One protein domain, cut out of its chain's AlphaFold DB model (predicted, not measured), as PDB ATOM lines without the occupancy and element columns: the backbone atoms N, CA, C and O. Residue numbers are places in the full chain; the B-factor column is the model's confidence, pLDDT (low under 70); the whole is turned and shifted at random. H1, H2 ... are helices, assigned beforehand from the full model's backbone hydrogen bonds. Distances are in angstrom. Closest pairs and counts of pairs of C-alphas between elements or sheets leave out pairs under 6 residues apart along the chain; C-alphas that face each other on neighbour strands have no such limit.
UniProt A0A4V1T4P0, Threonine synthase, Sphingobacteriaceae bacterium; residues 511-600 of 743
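This is residues 511 to 600 of the 743 residues of the protein "Threonine synthase" of Sphingobacteriaceae bacterium (UniProt A0A4V1T4P0). From residue 511 you meet little H1 at the far end of one long helix, H2, an arm leading to a small head where H3 folds back on it and H4 and H5 cross. The 90 printed residues hold five named helices, H1 to H5 in order, and no named strand: all helix. The whole is only just loose, close to extended: radius of gyration of the C-alphas 18.0 A, spans 58 by 26 by 21 A.

H1, residues 511 to 514, only just touches H2, residues 521 to 549, with 3 pairs of C-alphas within 8 A, Ala 514 and Gln 521 closest at 5.5 A. With residues 543 to 548 alone, H2 touches H3, residues 554 to 560, a helical hairpin; C-alphas 547 and 556 are closest, 4.6 A. H4, residues 569 to 579, touches H5, residues 587 to 600, at a steep tilt of 51 degrees; C-alphas 576 and 593 are closest, 5.2 A. Every O i to N i+4 pair is within hydrogen-bond range in H3, H4 and H5, and 23 of 25 in H2; H1 is too short for one.

Find C-alpha 521 at (-39.658, -21.700, 235.932); H2 runs 41.3 A, with a kink of 39 degrees near residue 528. H5 ends at C-alpha 600, (-36.060, 10.233, 259.660).

The printed part has no cut, and no printed residue is under 70.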
ATOM      1  N   GLN A 511     -48.936 -19.747 237.229       87.69
ATOM      2  CA  GLN A 511     -48.961 -21.119 237.731       87.69
ATOM      3  C   GLN A 511     -49.260 -22.123 236.613       87.69
ATOM      4  O   GLN A 511     -48.571 -23.139 236.504       87.69
ATOM      5  N   GLU A 512     -50.221 -21.821 235.739       88.69
ATOM      6  CA  GLU A 512     -50.508 -22.615 234.540       88.69
ATOM      7  C   GLU A 512     -49.281 -22.695 233.619       88.69
ATOM      8  O   GLU A 512     -48.878 -23.784 233.204       88.69
ATOM      9  N   ALA A 513     -48.629 -21.558 233.351       86.38
ATOM     10  CA  ALA A 513     -47.439 -21.503 232.504       86.38
ATOM     11  C   ALA A 513     -46.225 -22.227 233.119       86.38
ATOM     12  O   ALA A 513     -45.449 -22.857 232.397       86.38
ATOM     13  N   ALA A 514     -46.053 -22.155 234.441       84.88
ATOM     14  CA  ALA A 514     -44.951 -22.775 235.174       84.88
ATOM     15  C   ALA A 514     -45.128 -24.290 235.381       84.88
ATOM     16  O   ALA A 514     -44.141 -24.988 235.617       84.88
ATOM     17  N   SER A 515     -46.360 -24.804 235.271       84.25
ATOM     18  CA  SER A 515     -46.687 -26.229 235.449       84.25
ATOM     19  C   SER A 515     -46.535 -27.060 234.167       84.25
ATOM     20  O   SER A 515     -46.651 -28.287 234.194       84.25
ATOM     21  N   ALA A 516     -46.264 -26.420 233.027       84.56
ATOM     22  CA  ALA A 516     -46.077 -27.106 231.756       84.56
ATOM     23  C   ALA A 516     -44.773 -27.933 231.732       84.56
ATOM     24  O   ALA A 516     -43.686 -27.475 232.094       84.56
ATOM     25  N   LYS A 517     -44.874 -29.186 231.274       71.06
ATOM     26  CA  LYS A 517     -43.761 -30.148 231.273       71.06
ATOM     27  C   LYS A 517     -42.601 -29.647 230.399       71.06
ATOM     28  O   LYS A 517     -42.788 -29.377 229.217       71.06
ATOM     29  N   GLY A 518     -41.398 -29.573 230.974       77.56
ATOM     30  CA  GLY A 518     -40.183 -29.121 230.278       77.56
ATOM     31  C   GLY A 518     -39.949 -27.605 230.294       77.56
ATOM     32  O   GLY A 518     -39.024 -27.136 229.632       77.56
ATOM     33  N   VAL A 519     -40.752 -26.836 231.037       78.56
ATOM     34  CA  VAL A 519     -40.602 -25.380 231.144       78.56
ATOM     35  C   VAL A 519     -39.648 -24.993 232.277       78.56
ATOM     36  O   VAL A 519     -39.709 -25.518 233.385       78.56
ATOM     37  N   ASN A 520     -38.754 -24.043 231.995       83.94
ATOM     38  CA  ASN A 520     -37.879 -23.438 232.995       83.94
ATOM     39  C   ASN A 520     -38.649 -22.356 233.774       83.94
ATOM     40  O   ASN A 520     -39.015 -21.322 233.209       83.94
ATOM     41  N   GLN A 521     -38.872 -22.590 235.069       80.25
ATOM     42  CA  GLN A 521     -39.658 -21.700 235.932       80.25
ATOM     43  C   GLN A 521     -39.062 -20.288 236.053       80.25
ATOM     44  O   GLN A 521     -39.823 -19.320 236.056       80.25
ATOM     45  N   ASP A 522     -37.732 -20.134 236.049       81.25
ATOM     46  CA  ASP A 522     -37.076 -18.818 236.108       81.25
ATOM     47  C   ASP A 522     -37.362 -17.978 234.856       81.25
ATOM     48  O   ASP A 522     -37.532 -16.760 234.928       81.25
ATOM     49  N   SER A 523     -37.429 -18.622 233.687       83.12
ATOM     50  CA  SER A 523     -37.767 -17.953 232.428       83.12
ATOM     51  C   SER A 523     -39.219 -17.484 232.405       83.12
ATOM     52  O   SER A 523     -39.508 -16.426 231.844       83.12
ATOM     53  N   VAL A 524     -40.132 -18.258 232.998       85.38
ATOM     54  CA  VAL A 524     -41.535 -17.856 233.144       85.38
ATOM     55  C   VAL A 524     -41.625 -16.712 234.147       85.38
ATOM     56  O   VAL A 524     -42.194 -15.677 233.824       85.38
ATOM     57  N   LEU A 525     -40.983 -16.819 235.310       83.19
ATOM     58  CA  LEU A 525     -40.998 -15.757 236.314       83.19
ATOM     59  C   LEU A 525     -40.494 -14.422 235.743       83.19
ATOM     60  O   LEU A 525     -41.167 -13.407 235.897       83.19
ATOM     61  N   LYS A 526     -39.387 -14.420 234.987       87.94
ATOM     62  CA  LYS A 526     -38.873 -13.213 234.306       87.94
ATOM     63  C   LYS A 526     -39.876 -12.559 233.351       87.94
ATOM     64  O   LYS A 526     -39.812 -11.349 233.156       87.94
ATOM     65  N   LYS A 527     -40.786 -13.331 232.750       90.19
ATOM     66  CA  LYS A 527     -41.845 -12.813 231.871       90.19
ATOM     67  C   LYS A 527     -42.967 -12.133 232.663       90.19
ATOM     68  O   LYS A 527     -43.494 -11.127 232.198       90.19
ATOM     69  N   TYR A 528     -43.342 -12.681 233.818       89.62
ATOM     70  CA  TYR A 528     -44.488 -12.204 234.606       89.62
ATOM     71  C   TYR A 528     -44.112 -11.143 235.651       89.62
ATOM     72  O   TYR A 528     -44.946 -10.307 235.991       89.62
ATOM     73  N   LEU A 529     -42.859 -11.132 236.120       88.06
ATOM     74  CA  LEU A 529     -42.367 -10.201 237.140       88.06
ATOM     75  C   LEU A 529     -42.641  -8.718 236.808       88.06
ATOM     76  O   LEU A 529     -43.183  -8.037 237.678       88.06
ATOM     77  N   PRO A 530     -42.413  -8.213 235.574       92.38
ATOM     78  CA  PRO A 530     -42.717  -6.817 235.245       92.38
ATOM     79  C   PRO A 530     -44.198  -6.454 235.419       92.38
ATOM     80  O   PRO A 530     -44.522  -5.339 235.822       92.38
ATOM     81  N   SER A 531     -45.110  -7.392 235.148       91.88
ATOM     82  CA  SER A 531     -46.552  -7.182 235.322       91.88
ATOM     83  C   SER A 531     -46.944  -7.136 236.801       91.88
ATOM     84  O   SER A 531     -47.759  -6.298 237.190       91.88
ATOM     85  N   PHE A 532     -46.337  -7.980 237.646       86.69
ATOM     86  CA  PHE A 532     -46.511  -7.905 239.103       86.69
ATOM     87  C   PHE A 532     -45.992  -6.574 239.654       86.69
ATOM     88  O   PHE A 532     -46.697  -5.897 240.404       86.69
ATOM     89  N   GLU A 533     -44.798  -6.154 239.234       88.00
ATOM     90  CA  GLU A 533     -44.205  -4.869 239.616       88.00
ATOM     91  C   GLU A 533     -45.065  -3.682 239.158       88.00
ATOM     92  O   GLU A 533     -45.259  -2.727 239.914       88.00
ATOM     93  N   GLN A 534     -45.638  -3.749 237.951       92.50
ATOM     94  CA  GLN A 534     -46.553  -2.732 237.435       92.50
ATOM     95  C   GLN A 534     -47.842  -2.651 238.263       92.50
ATOM     96  O   GLN A 534     -48.293  -1.548 238.582       92.50
ATOM     97  N   ASN A 535     -48.430  -3.791 238.638       92.19
ATOM     98  CA  ASN A 535     -49.619  -3.827 239.489       92.19
ATOM     99  C   ASN A 535     -49.324  -3.264 240.885       92.19
ATOM    100  O   ASN A 535     -50.077  -2.420 241.364       92.19
ATOM    101  N   MET A 536     -48.204  -3.660 241.496       89.94
ATOM    102  CA  MET A 536     -47.729  -3.132 242.784       89.94
ATOM    103  C   MET A 536     -47.519  -1.613 242.741       89.94
ATOM    104  O   MET A 536     -47.970  -0.887 243.628       89.94
ATOM    105  N   ALA A 537     -46.863  -1.108 241.691       91.56
ATOM    106  CA  ALA A 537     -46.647   0.324 241.500       91.56
ATOM    107  C   ALA A 537     -47.965   1.080 241.274       91.56
ATOM    108  O   ALA A 537     -48.134   2.191 241.779       91.56
ATOM    109  N   GLY A 538     -48.906   0.473 240.544       95.12
ATOM    110  CA  GLY A 538     -50.251   1.003 240.349       95.12
ATOM    111  C   GLY A 538     -51.018   1.125 241.665       95.12
ATOM    112  O   GLY A 538     -51.514   2.207 241.964       95.12
ATOM    113  N   LEU A 539     -51.052   0.056 242.468       94.50
ATOM    114  CA  LEU A 539     -51.695   0.061 243.782       94.50
ATOM    115  C   LEU A 539     -51.062   1.111 244.697       94.50
ATOM    116  O   LEU A 539     -51.770   1.930 245.269       94.50
ATOM    117  N   SER A 540     -49.730   1.154 244.764       95.44
ATOM    118  CA  SER A 540     -49.009   2.128 245.591       95.44
ATOM    119  C   SER A 540     -49.336   3.578 245.205       95.44
ATOM    120  O   SER A 540     -49.445   4.442 246.071       95.44
ATOM    121  N   LYS A 541     -49.532   3.862 243.910       96.75
ATOM    122  CA  LYS A 541     -49.940   5.191 243.432       96.75
ATOM    123  C   LYS A 541     -51.355   5.557 243.888       96.75
ATOM    124  O   LYS A 541     -51.573   6.694 244.302       96.75
ATOM    125  N   GLU A 542     -52.298   4.622 243.808       97.62
ATOM    126  CA  GLU A 542     -53.661   4.852 244.296       97.62
ATOM    127  C   GLU A 542     -53.700   4.968 245.826       97.62
ATOM    128  O   GLU A 542     -54.403   5.834 246.336       97.62
ATOM    129  N   ILE A 543     -52.880   4.198 246.555       97.19
ATOM    130  CA  ILE A 543     -52.714   4.343 248.009       97.19
ATOM    131  C   ILE A 543     -52.221   5.745 248.355       97.19
ATOM    132  O   ILE A 543     -52.845   6.416 249.166       97.19
ATOM    133  N   LEU A 544     -51.139   6.222 247.730       96.56
ATOM    134  CA  LEU A 544     -50.610   7.564 247.999       96.56
ATOM    135  C   LEU A 544     -51.662   8.649 247.738       96.56
ATOM    136  O   LEU A 544     -51.857   9.535 248.565       96.56
ATOM    137  N   LYS A 545     -52.399   8.540 246.628       97.31
ATOM    138  CA  LYS A 545     -53.503   9.451 246.310       97.31
ATOM    139  C   LYS A 545     -54.612   9.396 247.366       97.31
ATOM    140  O   LYS A 545     -55.103  10.445 247.779       97.31
ATOM    141  N   PHE A 546     -54.999   8.198 247.801       97.62
ATOM    142  CA  PHE A 546     -56.003   8.003 248.842       97.62
ATOM    143  C   PHE A 546     -55.550   8.612 250.175       97.62
ATOM    144  O   PHE A 546     -56.325   9.324 250.815       97.62
ATOM    145  N   VAL A 547     -54.291   8.391 250.564       96.69
ATOM    146  CA  VAL A 547     -53.673   8.959 251.770       96.69
ATOM    147  C   VAL A 547     -53.673  10.486 251.714       96.69
ATOM    148  O   VAL A 547     -54.111  11.120 252.670       96.69
ATOM    149  N   ASP A 548     -53.274  11.086 250.591       94.50
ATOM    150  CA  ASP A 548     -53.254  12.545 250.419       94.50
ATOM    151  C   ASP A 548     -54.653  13.169 250.546       94.50
ATOM    152  O   ASP A 548     -54.828  14.215 251.181       94.50
ATOM    153  N   GLN A 549     -55.665  12.515 249.968       95.69
ATOM    154  CA  GLN A 549     -57.061  12.959 250.012       95.69
ATOM    155  C   GLN A 549     -57.693  12.788 251.399       95.69
ATOM    156  O   GLN A 549     -58.571  13.563 251.773       95.69
ATOM    157  N   ASN A 550     -57.215  11.817 252.180       95.44
ATOM    158  CA  ASN A 550     -57.811  11.412 253.449       95.44
ATOM    159  C   ASN A 550     -56.863  11.566 254.648       95.44
ATOM    160  O   ASN A 550     -57.090  10.961 255.684       95.44
ATOM    161  N   LYS A 551     -55.827  12.405 254.571       88.38
ATOM    162  CA  LYS A 551     -54.713  12.491 255.547       88.38
ATOM    163  C   LYS A 551     -55.065  12.662 257.036       88.38
ATOM    164  O   LYS A 551     -54.188  12.541 257.888       88.38
ATOM    165  N   ASN A 552     -56.311  13.006 257.354       87.69
ATOM    166  CA  ASN A 552     -56.808  13.156 258.723       87.69
ATOM    167  C   ASN A 552     -57.668  11.972 259.200       87.69
ATOM    168  O   ASN A 552     -58.125  12.017 260.336       87.69
ATOM    169  N   SER A 553     -57.894  10.948 258.372       94.44
ATOM    170  CA  SER A 553     -58.612   9.729 258.752       94.44
ATOM    171  C   SER A 553     -57.660   8.640 259.213       94.44
ATOM    172  O   SER A 553     -56.524   8.527 258.738       94.44
ATOM    173  N   LEU A 554     -58.156   7.774 260.091       93.38
ATOM    174  CA  LEU A 554     -57.440   6.562 260.451       93.38
ATOM    175  C   LEU A 554     -57.427   5.559 259.279       93.38
ATOM    176  O   LEU A 554     -56.493   4.771 259.145       93.38
ATOM    177  N   ALA A 555     -58.394   5.648 258.357       95.00
ATOM    178  CA  ALA A 555     -58.385   4.878 257.112       95.00
ATOM    179  C   ALA A 555     -57.144   5.168 256.248       95.00
ATOM    180  O   ALA A 555     -56.539   4.240 255.712       95.00
ATOM    181  N   ALA A 556     -56.719   6.435 256.147       96.06
ATOM    182  CA  ALA A 556     -55.488   6.795 255.444       96.06
ATOM    183  C   ALA A 556     -54.255   6.185 256.114       96.06
ATOM    184  O   ALA A 556     -53.347   5.737 255.419       96.06
ATOM    185  N   PHE A 557     -54.239   6.107 257.446       95.12
ATOM    186  CA  PHE A 557     -53.139   5.472 258.163       95.12
ATOM    187  C   PHE A 557     -53.022   3.990 257.790       95.12
ATOM    188  O   PHE A 557     -51.944   3.549 257.397       95.12
ATOM    189  N   TYR A 558     -54.125   3.239 257.825       92.50
ATOM    190  CA  TYR A 558     -54.101   1.820 257.460       92.50
ATOM    191  C   TYR A 558     -53.783   1.586 255.981       92.50
ATOM    192  O   TYR A 558     -53.037   0.660 255.667       92.50
ATOM    193  N   ALA A 559     -54.254   2.453 255.082       94.38
ATOM    194  CA  ALA A 559     -53.861   2.403 253.676       94.38
ATOM    195  C   ALA A 559     -52.350   2.647 253.503       94.38
ATOM    196  O   ALA A 559     -51.681   1.909 252.782       94.38
ATOM    197  N   ALA A 560     -51.780   3.636 254.205       94.88
ATOM    198  CA  ALA A 560     -50.347   3.923 254.165       94.88
ATOM    199  C   ALA A 560     -49.494   2.737 254.645       94.88
ATOM    200  O   ALA A 560     -48.392   2.540 254.134       94.88
ATOM    201  N   MET A 561     -49.998   1.922 255.579       92.06
ATOM    202  CA  MET A 561     -49.276   0.746 256.083       92.06
ATOM    203  C   MET A 561     -49.116  -0.364 255.034       92.06
ATOM    204  O   MET A 561     -48.260  -1.228 255.203       92.06
ATOM    205  N   ALA A 562     -49.883  -0.330 253.939       90.75
ATOM    206  CA  ALA A 562     -49.732  -1.258 252.818       90.75
ATOM    207  C   ALA A 562     -48.626  -0.851 251.819       90.75
ATOM    208  O   ALA A 562     -48.349  -1.594 250.876       90.75
ATOM    209  N   LEU A 563     -47.994   0.316 251.993       92.56
ATOM    210  CA  LEU A 563     -46.872   0.745 251.157       92.56
ATOM    211  C   LEU A 563     -45.580   0.012 251.529       92.56
ATOM    212  O   LEU A 563     -45.287  -0.229 252.699       92.56
ATOM    213  N   ASP A 564     -44.751  -0.255 250.519       89.38
ATOM    214  CA  ASP A 564     -43.374  -0.702 250.734       89.38
ATOM    215  C   ASP A 564     -42.592   0.378 251.498       89.38
ATOM    216  O   ASP A 564     -42.349   1.480 250.991       89.38
ATOM    217  N   GLN A 565     -42.203   0.051 252.731       87.62
ATOM    218  CA  GLN A 565     -41.594   1.009 253.651       87.62
ATOM    219  C   GLN A 565     -40.213   1.488 253.199       87.62
ATOM    220  O   GLN A 565     -39.828   2.609 253.520       87.62
ATOM    221  N   MET A 566     -39.475   0.676 252.437       83.19
ATOM    222  CA  MET A 566     -38.163   1.063 251.920       83.19
ATOM    223  C   MET A 566     -38.307   1.973 250.702       83.19
ATOM    224  O   MET A 566     -37.604   2.975 250.580       83.19
ATOM    225  N   LYS A 567     -39.235   1.644 249.800       86.25
ATOM    226  CA  LYS A 567     -39.453   2.391 248.557       86.25
ATOM    227  C   LYS A 567     -40.133   3.740 248.789       86.25
ATOM    228  O   LYS A 567     -39.815   4.701 248.090       86.25
ATOM    229  N   TYR A 568     -41.057   3.807 249.747       91.94
ATOM    230  CA  TYR A 568     -41.853   5.000 250.055       91.94
ATOM    231  C   TYR A 568     -41.468   5.647 251.396       91.94
ATOM    232  O   TYR A 568     -42.262   6.380 251.984       91.94
ATOM    233  N   GLU A 569     -40.239   5.404 251.876       91.88
ATOM    234  CA  GLU A 569     -39.724   5.887 253.169       91.88
ATOM    235  C   GLU A 569     -39.945   7.399 253.358       91.88
ATOM    236  O   GLU A 569     -40.455   7.831 254.388       91.88
ATOM    237  N   GLN A 570     -39.623   8.220 252.351       90.94
ATOM    238  CA  GLN A 570     -39.764   9.681 252.445       90.94
ATOM    239  C   GLN A 570     -41.223  10.124 252.595       90.94
ATOM    240  O   GLN A 570     -41.514  11.028 253.379       90.94
ATOM    241  N   GLN A 571     -42.135   9.496 251.853       94.44
ATOM    242  CA  GLN A 571     -43.567   9.770 251.929       94.44
ATOM    243  C   GLN A 571     -44.118   9.358 253.295       94.44
ATOM    244  O   GLN A 571     -44.884  10.109 253.888       94.44
ATOM    245  N   LEU A 572     -43.688   8.209 253.823       95.00
ATOM    246  CA  LEU A 572     -44.105   7.720 255.138       95.00
ATOM    247  C   LEU A 572     -43.560   8.584 256.283       95.00
ATOM    248  O   LEU A 572     -44.298   8.873 257.222       95.00
ATOM    249  N   VAL A 573     -42.315   9.062 256.190       94.56
ATOM    250  CA  VAL A 573     -41.740  10.014 257.157       94.56
ATOM    251  C   VAL A 573     -42.505  11.339 257.140       94.56
ATOM    252  O   VAL A 573     -42.872  11.842 258.203       94.56
ATOM    253  N   ALA A 574     -42.793  11.890 255.957       93.81
ATOM    254  CA  ALA A 574     -43.588  13.113 255.832       93.81
ATOM    255  C   ALA A 574     -45.014  12.920 256.377       93.81
ATOM    256  O   ALA A 574     -45.521  13.760 257.117       93.81
ATOM    257  N   TYR A 575     -45.635  11.777 256.079       95.38
ATOM    258  CA  TYR A 575     -46.952  11.427 256.595       95.38
ATOM    259  C   TYR A 575     -46.961  11.298 258.126       95.38
ATOM    260  O   TYR A 575     -47.877  11.795 258.780       95.38
ATOM    261  N   ALA A 576     -45.925  10.696 258.720       95.31
ATOM    262  CA  ALA A 576     -45.778  10.593 260.172       95.31
ATOM    263  C   ALA A 576     -45.676  11.964 260.857       95.31
ATOM    264  O   ALA A 576     -46.293  12.165 261.906       95.31
ATOM    265  N   ASP A 577     -44.940  12.911 260.263       94.06
ATOM    266  CA  ASP A 577     -44.896  14.297 260.741       94.06
ATOM    267  C   ASP A 577     -46.290  14.947 260.675       94.06
ATOM    268  O   ASP A 577     -46.724  15.584 261.639       94.06
ATOM    269  N   ASP A 578     -47.019  14.734 259.577       93.94
ATOM    270  CA  ASP A 578     -48.342  15.316 259.339       93.94
ATOM    271  C   ASP A 578     -49.421  14.801 260.300       93.94
ATOM    272  O   ASP A 578     -50.328  15.554 260.672       93.94
ATOM    273  N   ILE A 579     -49.376  13.525 260.695       93.94
ATOM    274  CA  ILE A 579     -50.378  12.926 261.598       93.94
ATOM    275  C   ILE A 579     -50.001  13.015 263.077       93.94
ATOM    276  O   ILE A 579     -50.778  12.594 263.946       93.94
ATOM    277  N   LYS A 580     -48.828  13.575 263.388       92.56
ATOM    278  CA  LYS A 580     -48.312  13.658 264.751       92.56
ATOM    279  C   LYS A 580     -49.312  14.346 265.683       92.56
ATOM    280  O   LYS A 580     -49.692  15.498 265.499       92.56
ATOM    281  N   GLY A 581     -49.741  13.616 266.712       89.12
ATOM    282  CA  GLY A 581     -50.669  14.106 267.736       89.12
ATOM    283  C   GLY A 581     -52.161  14.073 267.378       89.12
ATOM    284  O   GLY A 581     -52.960  14.451 268.236       89.12
ATOM    285  N   LYS A 582     -52.552  13.609 266.177       89.44
ATOM    286  CA  LYS A 582     -53.965  13.538 265.751       89.44
ATOM    287  C   LYS A 582     -54.725  12.361 266.375       89.44
ATOM    288  O   LYS A 582     -55.762  12.569 266.993       89.44
ATOM    289  N   PHE A 583     -54.185  11.146 266.294       89.69
ATOM    290  CA  PHE A 583     -54.862   9.915 266.739       89.69
ATOM    291  C   PHE A 583     -54.433   9.497 268.153       89.69
ATOM    292  O   PHE A 583     -53.738   8.501 268.357       89.69
ATOM    293  N   LYS A 584     -54.790  10.308 269.158       85.19
ATOM    294  CA  LYS A 584     -54.419  10.042 270.559       85.19
ATOM    295  C   LYS A 584     -55.040   8.731 271.050       85.19
ATOM    296  O   LYS A 584     -56.222   8.492 270.850       85.19
ATOM    297  N   GLY A 585     -54.246   7.906 271.732       84.44
ATOM    298  CA  GLY A 585     -54.685   6.607 272.256       84.44
ATOM    299  C   GLY A 585     -54.522   5.442 271.276       84.44
ATOM    300  O   GLY A 585     -54.400   4.308 271.730       84.44
ATOM    301  N   ASN A 586     -54.403   5.702 269.969       89.19
ATOM    302  CA  ASN A 586     -54.149   4.646 268.993       89.19
ATOM    303  C   ASN A 586     -52.668   4.216 269.022       89.19
ATOM    304  O   ASN A 586     -51.765   4.968 268.642       89.19
ATOM    305  N   LEU A 587     -52.415   2.993 269.498       86.12
ATOM    306  CA  LEU A 587     -51.062   2.463 269.686       86.12
ATOM    307  C   LEU A 587     -50.329   2.203 268.368       86.12
ATOM    308  O   LEU A 587     -49.125   2.447 268.303       86.12
ATOM    309  N   ALA A 588     -51.030   1.744 267.328       88.50
ATOM    310  CA  ALA A 588     -50.428   1.469 266.025       88.50
ATOM    311  C   ALA A 588     -49.888   2.759 265.394       88.50
ATOM    312  O   ALA A 588     -48.725   2.816 264.994       88.50
ATOM    313  N   VAL A 589     -50.686   3.833 265.417       91.75
ATOM    314  CA  VAL A 589     -50.246   5.156 264.955       91.75
ATOM    315  C   VAL A 589     -49.059   5.658 265.778       91.75
ATOM    316  O   VAL A 589     -48.072   6.132 265.216       91.75
ATOM    317  N   ALA A 590     -49.123   5.556 267.109       91.12
ATOM    318  CA  ALA A 590     -48.045   6.025 267.977       91.12
ATOM    319  C   ALA A 590     -46.720   5.286 267.716       91.12
ATOM    320  O   ALA A 590     -45.657   5.909 267.689       91.12
ATOM    321  N   GLN A 591     -46.776   3.971 267.495       90.56
ATOM    322  CA  GLN A 591     -45.602   3.168 267.156       90.56
ATOM    323  C   GLN A 591     -45.065   3.487 265.768       90.56
ATOM    324  O   GLN A 591     -43.853   3.629 265.624       90.56
ATOM    325  N   PHE A 592     -45.939   3.662 264.776       92.25
ATOM    326  CA  PHE A 592     -45.539   4.095 263.442       92.25
ATOM    327  C   PHE A 592     -44.810   5.441 263.486       92.25
ATOM    328  O   PHE A 592     -43.705   5.547 262.958       92.25
ATOM    329  N   ILE A 593     -45.364   6.442 264.182       94.19
ATOM    330  CA  ILE A 593     -44.711   7.749 264.350       94.19
ATOM    331  C   ILE A 593     -43.345   7.573 265.013       94.19
ATOM    332  O   ILE A 593     -42.352   8.074 264.497       94.19
ATOM    333  N   LYS A 594     -43.270   6.825 266.121       91.81
ATOM    334  CA  LYS A 594     -42.005   6.572 266.824       91.81
ATOM    335  C   LYS A 594     -40.979   5.885 265.922       91.81
ATOM    336  O   LYS A 594     -39.798   6.214 265.973       91.81
ATOM    337  N   HIS A 595     -41.410   4.927 265.106       91.06
ATOM    338  CA  HIS A 595     -40.537   4.253 264.156       91.06
ATOM    339  C   HIS A 595     -40.034   5.228 263.082       91.06
ATOM    340  O   HIS A 595     -38.829   5.314 262.858       91.06
ATOM    341  N   MET A 596     -40.920   6.034 262.492       93.88
ATOM    342  CA  MET A 596     -40.543   7.050 261.505       93.88
ATOM    343  C   MET A 596     -39.646   8.145 262.092       93.88
ATOM    344  O   MET A 596     -38.758   8.629 261.399       93.88
ATOM    345  N   GLU A 597     -39.782   8.487 263.375       92.44
ATOM    346  CA  GLU A 597     -38.854   9.387 264.077       92.44
ATOM    347  C   GLU A 597     -37.433   8.815 264.189       92.44
ATOM    348  O   GLU A 597     -36.472   9.582 264.178       92.44
ATOM    349  N   LEU A 598     -37.286   7.488 264.269       89.56
ATOM    350  CA  LEU A 598     -35.981   6.815 264.254       89.56
ATOM    351  C   LEU A 598     -35.407   6.695 262.838       89.56
ATOM    352  O   LEU A 598     -34.191   6.746 262.666       89.56
ATOM    353  N   VAL A 599     -36.268   6.552 261.829       91.69
ATOM    354  CA  VAL A 599     -35.868   6.451 260.416       91.69
ATOM    355  C   VAL A 599     -35.480   7.818 259.844       91.69
ATOM    356  O   VAL A 599     -34.480   7.934 259.138       91.69
ATOM    357  N   LYS A 600     -36.212   8.876 260.202       93.38
ATOM    358  CA  LYS A 600     -36.060  10.233 259.660       93.38
ATOM    359  C   LYS A 600     -34.616  10.764 259.640       93.38
ATOM    360  O   LYS A 600     -34.214  11.280 258.598       93.38
TER     361      LYS A 600